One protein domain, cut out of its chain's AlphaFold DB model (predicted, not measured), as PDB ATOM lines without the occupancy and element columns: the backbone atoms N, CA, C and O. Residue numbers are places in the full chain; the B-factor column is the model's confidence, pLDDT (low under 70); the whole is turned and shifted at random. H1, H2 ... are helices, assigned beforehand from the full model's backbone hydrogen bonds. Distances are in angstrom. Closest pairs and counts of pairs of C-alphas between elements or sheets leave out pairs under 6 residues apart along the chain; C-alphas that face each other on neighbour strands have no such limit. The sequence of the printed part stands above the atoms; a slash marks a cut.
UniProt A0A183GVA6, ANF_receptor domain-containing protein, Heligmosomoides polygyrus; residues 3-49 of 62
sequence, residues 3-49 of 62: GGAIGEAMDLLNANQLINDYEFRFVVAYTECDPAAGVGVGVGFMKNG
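This is residues 3 to 49 of the 62 residues of the protein "ANF_receptor domain-containing protein" of Heligmosomoides polygyrus (UniProt A0A183GVA6). What shape does the printed part make? Two helices, H1 and H2, lie at opposite ends of a flat, open zigzag: from the end of H1 the unnamed link turns back, runs to the far end, and turns again into H2. The helices do not pack on each other, and the long run of residues 21 to 32 makes the span between the two turns. What is it made of? The 47 printed residues hold two named helices, H1 then H2, and no named strand, and the class is all helix. It is only just loose, close to extended, with a radius of gyration of the C-alphas of 14.2 A and spans of 39 by 22 by 9 A.

How do the helices stand to each other? H1, residues 3 to 15, and H2, residues 35 to 48, are apart, with no C-alpha of the one within 8 A of the other. How are their backbones paired? In H2 every O i to N i+4 pair is within hydrogen-bond range; in H1 it is 8 of 9.

Where does H1 run? It begins with C-alpha 3 at (-31.247, 21.904, -44.818) and measures 19.1 A to C-alpha 15. Where does H2 run? It measures 19.5 A from C-alpha 35 to C-alpha 48, which is at (-18.360, 21.968, -26.419).

How large is it? The two C-alphas farthest apart, those of Gln 17 and Ala 36, are 38.8 A apart. Is it continuous? The printed part has no cut, and the link from H1 to H2, residues 16 to 34, is long. Where is confidence low? Residue 3 is under 70, while the mean pLDDT of the printed part is 88.8.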
ATOM      1  N   GLY A   3     -31.125  23.104 -45.657       61.66
ATOM      2  CA  GLY A   3     -31.247  21.904 -44.818       61.66
ATOM      3  C   GLY A   3     -31.741  20.659 -45.562       61.66
ATOM      4  O   GLY A   3     -31.294  19.562 -45.256       61.66
ATOM      5  N   GLY A   4     -32.591  20.826 -46.583       79.31
ATOM      6  CA  GLY A   4     -33.084  19.702 -47.389       79.31
ATOM      7  C   GLY A   4     -32.002  19.039 -48.245       79.31
ATOM      8  O   GLY A   4     -31.981  17.824 -48.366       79.31
ATOM      9  N   ALA A   5     -31.049  19.811 -48.777       86.50
ATOM     10  CA  ALA A   5     -30.008  19.272 -49.654       86.50
ATOM     11  C   ALA A   5     -29.022  18.350 -48.916       86.50
ATOM     12  O   ALA A   5     -28.473  17.434 -49.521       86.50
ATOM     13  N   ILE A   6     -28.808  18.579 -47.613       87.00
ATOM     14  CA  ILE A   6     -27.970  17.702 -46.784       87.00
ATOM     15  C   ILE A   6     -28.640  16.331 -46.649       87.00
ATOM     16  O   ILE A   6     -27.975  15.319 -46.835       87.00
ATOM     17  N   GLY A   7     -29.953  16.299 -46.390       87.25
ATOM     18  CA  GLY A   7     -30.722  15.052 -46.325       87.25
ATOM     19  C   GLY A   7     -30.661  14.262 -47.633       87.25
ATOM     20  O   GLY A   7     -30.287  13.097 -47.623       87.25
ATOM     21  N   GLU A   8     -30.892  14.922 -48.769       90.12
ATOM     22  CA  GLU A   8     -30.828  14.272 -50.089       90.12
ATOM     23  C   GLU A   8     -29.432  13.714 -50.415       90.12
ATOM     24  O   GLU A   8     -29.294  12.618 -50.961       90.12
ATOM     25  N   ALA A   9     -28.368  14.445 -50.063       90.12
ATOM     26  CA  ALA A   9     -27.003  13.954 -50.235       90.12
ATOM     27  C   ALA A   9     -26.739  12.713 -49.364       90.12
ATOM     28  O   ALA A   9     -26.099  11.765 -49.823       90.12
ATOM     29  N   MET A  10     -27.259  12.697 -48.134       89.19
ATOM     30  CA  MET A  10     -27.160  11.551 -47.230       89.19
ATOM     31  C   MET A  10     -27.908  10.331 -47.760       89.19
ATOM     32  O   MET A  10     -27.363   9.226 -47.727       89.19
ATOM     33  N   ASP A  11     -29.109  10.518 -48.295       90.19
ATOM     34  CA  ASP A  11     -29.889   9.434 -48.892       90.19
ATOM     35  C   ASP A  11     -29.153   8.823 -50.089       90.19
ATOM     36  O   ASP A  11     -29.067   7.599 -50.212       90.19
ATOM     37  N   LEU A  12     -28.524   9.659 -50.925       93.38
ATOM     38  CA  LEU A  12     -27.728   9.188 -52.055       93.38
ATOM     39  C   LEU A  12     -26.477   8.413 -51.608       93.38
ATOM     40  O   LEU A  12     -26.168   7.366 -52.182       93.38
ATOM     41  N   LEU A  13     -25.753   8.895 -50.595       92.94
ATOM     42  CA  LEU A  13     -24.568   8.209 -50.062       92.94
ATOM     43  C   LEU A  13     -24.925   6.849 -49.443       92.94
ATOM     44  O   LEU A  13     -24.219   5.866 -49.686       92.94
ATOM     45  N   ASN A  14     -26.039   6.780 -48.708       90.19
ATOM     46  CA  ASN A  14     -26.566   5.535 -48.143       90.19
ATOM     47  C   ASN A  14     -27.022   4.560 -49.238       90.19
ATOM     48  O   ASN A  14     -26.665   3.382 -49.204       90.19
ATOM     49  N   ALA A  15     -27.755   5.037 -50.250       93.00
ATOM     50  CA  ALA A  15     -28.227   4.202 -51.356       93.00
ATOM     51  C   ALA A  15     -27.073   3.579 -52.161       93.00
ATOM     52  O   ALA A  15     -27.185   2.449 -52.633       93.00
ATOM     53  N   ASN A  16     -25.948   4.292 -52.279       95.00
ATOM     54  CA  ASN A  16     -24.730   3.794 -52.924       95.00
ATOM     55  C   ASN A  16     -23.812   3.002 -51.979       95.00
ATOM     56  O   ASN A  16     -22.720   2.610 -52.384       95.00
ATOM     57  N   GLN A  17     -24.238   2.759 -50.736       91.38
ATOM     58  CA  GLN A  17     -23.500   1.980 -49.744       91.38
ATOM     59  C   GLN A  17     -22.100   2.533 -49.415       91.38
ATOM     60  O   GLN A  17     -21.209   1.784 -49.020       91.38
ATOM     61  N   LEU A  18     -21.895   3.846 -49.566       92.94
ATOM     62  CA  LEU A  18     -20.582   4.489 -49.411       92.94
ATOM     63  C   LEU A  18     -20.238   4.834 -47.957       92.94
ATOM     64  O   LEU A  18     -19.088   5.135 -47.650       92.94
ATOM     65  N   ILE A  19     -21.242   4.822 -47.082       90.94
ATOM     66  CA  ILE A  19     -21.143   5.293 -45.698       90.94
ATOM     67  C   ILE A  19     -21.751   4.315 -44.688       90.94
ATOM     68  O   ILE A  19     -21.970   4.686 -43.547       90.94
ATOM     69  N   ASN A  20     -22.011   3.065 -45.081       85.50
ATOM     70  CA  ASN A  20     -22.760   2.105 -44.254       85.50
ATOM     71  C   ASN A  20     -22.095   1.763 -42.915       85.50
ATOM     72  O   ASN A  20     -22.777   1.327 -41.992       85.50
ATOM     73  N   ASP A  21     -20.779   1.947 -42.820       92.00
ATOM     74  CA  ASP A  21     -20.011   1.708 -41.596       92.00
ATOM     75  C   ASP A  21     -20.004   2.929 -40.654       92.00
ATOM     76  O   ASP A  21     -19.413   2.875 -39.577       92.00
ATOM     77  N   TYR A  22     -20.646   4.034 -41.052       88.19
ATOM     78  CA  TYR A  22     -20.649   5.305 -40.335       88.19
ATOM     79  C   TYR A  22     -22.073   5.833 -40.130       88.19
ATOM     80  O   TYR A  22     -22.896   5.855 -41.041       88.19
ATOM     81  N   GLU A  23     -22.343   6.352 -38.936       85.56
ATOM     82  CA  GLU A  23     -23.560   7.110 -38.654       85.56
ATOM     83  C   GLU A  23     -23.237   8.607 -38.690       85.56
ATOM     84  O   GLU A  23     -22.535   9.133 -37.828       85.56
ATOM     85  N   PHE A  24     -23.739   9.314 -39.703       87.44
ATOM     86  CA  PHE A  24     -23.527  10.754 -39.824       87.44
ATOM     87  C   PHE A  24     -24.596  11.535 -39.066       87.44
ATOM     88  O   PHE A  24     -25.793  11.409 -39.330       87.44
ATOM     89  N   ARG A  25     -24.149  12.440 -38.192       87.00
ATOM     90  CA  ARG A  25     -25.000  13.406 -37.496       87.00
ATOM     91  C   ARG A  25     -24.594  14.828 -37.859       87.00
ATOM     92  O   ARG A  25     -23.445  15.217 -37.686       87.00
ATOM     93  N   PHE A  26     -25.565  15.635 -38.276       87.12
ATOM     94  CA  PHE A  26     -25.354  17.056 -38.547       87.12
ATOM     95  C   PHE A  26     -25.933  17.911 -37.424       87.12
ATOM     96  O   PHE A  26     -27.102  17.782 -37.059       87.12
ATOM     97  N   VAL A  27     -25.113  18.819 -36.896       88.12
ATOM     98  CA  VAL A  27     -25.540  19.868 -35.969       88.12
ATOM     99  C   VAL A  27     -25.459  21.190 -36.716       88.12
ATOM    100  O   VAL A  27     -24.404  21.563 -37.219       88.12
ATOM    101  N   VAL A  28     -26.587  21.889 -36.817       87.44
ATOM    102  CA  VAL A  28     -26.687  23.139 -37.573       87.44
ATOM    103  C   VAL A  28     -27.114  24.251 -36.632       87.44
ATOM    104  O   VAL A  28     -28.075  24.103 -35.880       87.44
ATOM    105  N   ALA A  29     -26.411  25.376 -36.698       88.62
ATOM    106  CA  ALA A  29     -26.775  26.599 -36.001       88.62
ATOM    107  C   ALA A  29     -26.918  27.737 -37.008       88.62
ATOM    108  O   ALA A  29     -26.157  27.848 -37.970       88.62
ATOM    109  N   TYR A  30     -27.931  28.568 -36.788       85.81
ATOM    110  CA  TYR A  30     -28.232  29.701 -37.643       85.81
ATOM    111  C   TYR A  30     -27.566  30.959 -37.090       85.81
ATOM    112  O   TYR A  30     -27.691  31.256 -35.906       85.81
ATOM    113  N   THR A  31     -26.843  31.675 -37.949       87.88
ATOM    114  CA  THR A  31     -26.006  32.820 -37.554       87.88
ATOM    115  C   THR A  31     -26.430  34.123 -38.228       87.88
ATOM    116  O   THR A  31     -25.727  35.111 -38.094       87.88
ATOM    117  N   GLU A  32     -27.534  34.133 -38.990       87.31
ATOM    118  CA  GLU A  32     -28.037  35.316 -39.725       87.31
ATOM    119  C   GLU A  32     -27.003  35.990 -40.646       87.31
ATOM    120  O   GLU A  32     -27.114  37.167 -40.971       87.31
ATOM    121  N   CYS A  33     -25.992  35.235 -41.090       86.44
ATOM    122  CA  CYS A  33     -24.816  35.764 -41.786       86.44
ATOM    123  C   CYS A  33     -24.040  36.845 -41.006       86.44
ATOM    124  O   CYS A  33     -23.219  37.544 -41.595       86.44
ATOM    125  N   ASP A  34     -24.235  36.945 -39.689       89.75
ATOM    126  CA  ASP A  34     -23.417  37.778 -38.816       89.75
ATOM    127  C   ASP A  34     -22.059  37.088 -38.551       89.75
ATOM    128  O   ASP A  34     -22.023  35.943 -38.073       89.75
ATOM    129  N   PRO A  35     -20.921  37.749 -38.849       88.25
ATOM    130  CA  PRO A  35     -19.602  37.153 -38.658       88.25
ATOM    131  C   PRO A  35     -19.270  36.845 -37.194       88.25
ATOM    132  O   PRO A  35     -18.667  35.810 -36.909       88.25
ATOM    133  N   ALA A  36     -19.657  37.711 -36.254       90.44
ATOM    134  CA  ALA A  36     -19.364  37.520 -34.835       90.44
ATOM    135  C   ALA A  36     -20.172  36.350 -34.255       90.44
ATOM    136  O   ALA A  36     -19.619  35.516 -33.530       90.44
ATOM    137  N   ALA A  37     -21.446  36.228 -34.632       90.81
ATOM    138  CA  ALA A  37     -22.287  35.083 -34.309       90.81
ATOM    139  C   ALA A  37     -21.727  33.795 -34.929       90.81
ATOM    140  O   ALA A  37     -21.649  32.772 -34.248       90.81
ATOM    141  N   GLY A  38     -21.269  33.849 -36.186       90.75
ATOM    142  CA  GLY A  38     -20.617  32.729 -36.868       90.75
ATOM    143  C   GLY A  38     -19.371  32.223 -36.144       90.75
ATOM    144  O   GLY A  38     -19.244  31.021 -35.898       90.75
ATOM    145  N   VAL A  39     -18.485  33.133 -35.731       90.38
ATOM    146  CA  VAL A  39     -17.299  32.784 -34.933       90.38
ATOM    147  C   VAL A  39     -17.701  32.210 -33.573       90.38
ATOM    148  O   VAL A  39     -17.163  31.179 -33.168       90.38
ATOM    149  N   GLY A  40     -18.661  32.828 -32.878       91.94
ATOM    150  CA  GLY A  40     -19.124  32.366 -31.568       91.94
ATOM    151  C   GLY A  40     -19.697  30.947 -31.607       91.94
ATOM    152  O   GLY A  40     -19.303  30.096 -30.808       91.94
ATOM    153  N   VAL A  41     -20.564  30.670 -32.583       92.50
ATOM    154  CA  VAL A  41     -21.116  29.333 -32.839       92.50
ATOM    155  C   VAL A  41     -20.011  28.341 -33.197       92.50
ATOM    156  O   VAL A  41     -19.972  27.252 -32.627       92.50
ATOM    157  N   GLY A  42     -19.085  28.718 -34.083       90.88
ATOM    158  CA  GLY A  42     -17.970  27.858 -34.483       90.88
ATOM    159  C   GLY A  42     -17.088  27.455 -33.299       90.88
ATOM    160  O   GLY A  42     -16.778  26.278 -33.131       90.88
ATOM    161  N   VAL A  43     -16.735  28.404 -32.424       92.25
ATOM    162  CA  VAL A  43     -16.000  28.112 -31.179       92.25
ATOM    163  C   VAL A  43     -16.820  27.230 -30.241       92.25
ATOM    164  O   VAL A  43     -16.259  26.326 -29.620       92.25
ATOM    165  N   GLY A  44     -18.131  27.456 -30.154       92.88
ATOM    166  CA  GLY A  44     -19.045  26.608 -29.391       92.88
ATOM    167  C   GLY A  44     -19.018  25.153 -29.862       92.88
ATOM    168  O   GLY A  44     -18.857  24.257 -29.035       92.88
ATOM    169  N   PHE A  45     -19.091  24.921 -31.174       93.25
ATOM    170  CA  PHE A  45     -18.971  23.584 -31.756       93.25
ATOM    171  C   PHE A  45     -17.603  22.960 -31.491       93.25
ATOM    172  O   PHE A  45     -17.550  21.830 -31.031       93.25
ATOM    173  N   MET A  46     -16.510  23.704 -31.688       89.81
ATOM    174  CA  MET A  46     -15.154  23.176 -31.488       89.81
ATOM    175  C   MET A  46     -14.825  22.836 -30.029       89.81
ATOM    176  O   MET A  46     -14.017  21.947 -29.781       89.81
ATOM    177  N   LYS A  47     -15.371  23.578 -29.055       91.38
ATOM    178  CA  LYS A  47     -15.042  23.381 -27.631       91.38
ATOM    179  C   LYS A  47     -16.007  22.467 -26.896       91.38
ATOM    180  O   LYS A  47     -15.583  21.736 -26.011       91.38
ATOM    181  N   ASN A  48     -17.294  22.589 -27.203       91.44
ATOM    182  CA  ASN A  48     -18.360  21.968 -26.419       91.44
ATOM    183  C   ASN A  48     -19.164  20.953 -27.235       91.44
ATOM    184  O   ASN A  48     -19.949  20.204 -26.658       91.44
ATOM    185  N   GLY A  49     -19.031  20.969 -28.562       79.06
ATOM    186  CA  GLY A  49     -19.657  19.993 -29.436       79.06
ATOM    187  C   GLY A  49     -18.815  18.727 -29.502       79.06
ATOM    188  O   GLY A  49     -17.606  18.793 -29.694       79.06
TER     189      GLY A  49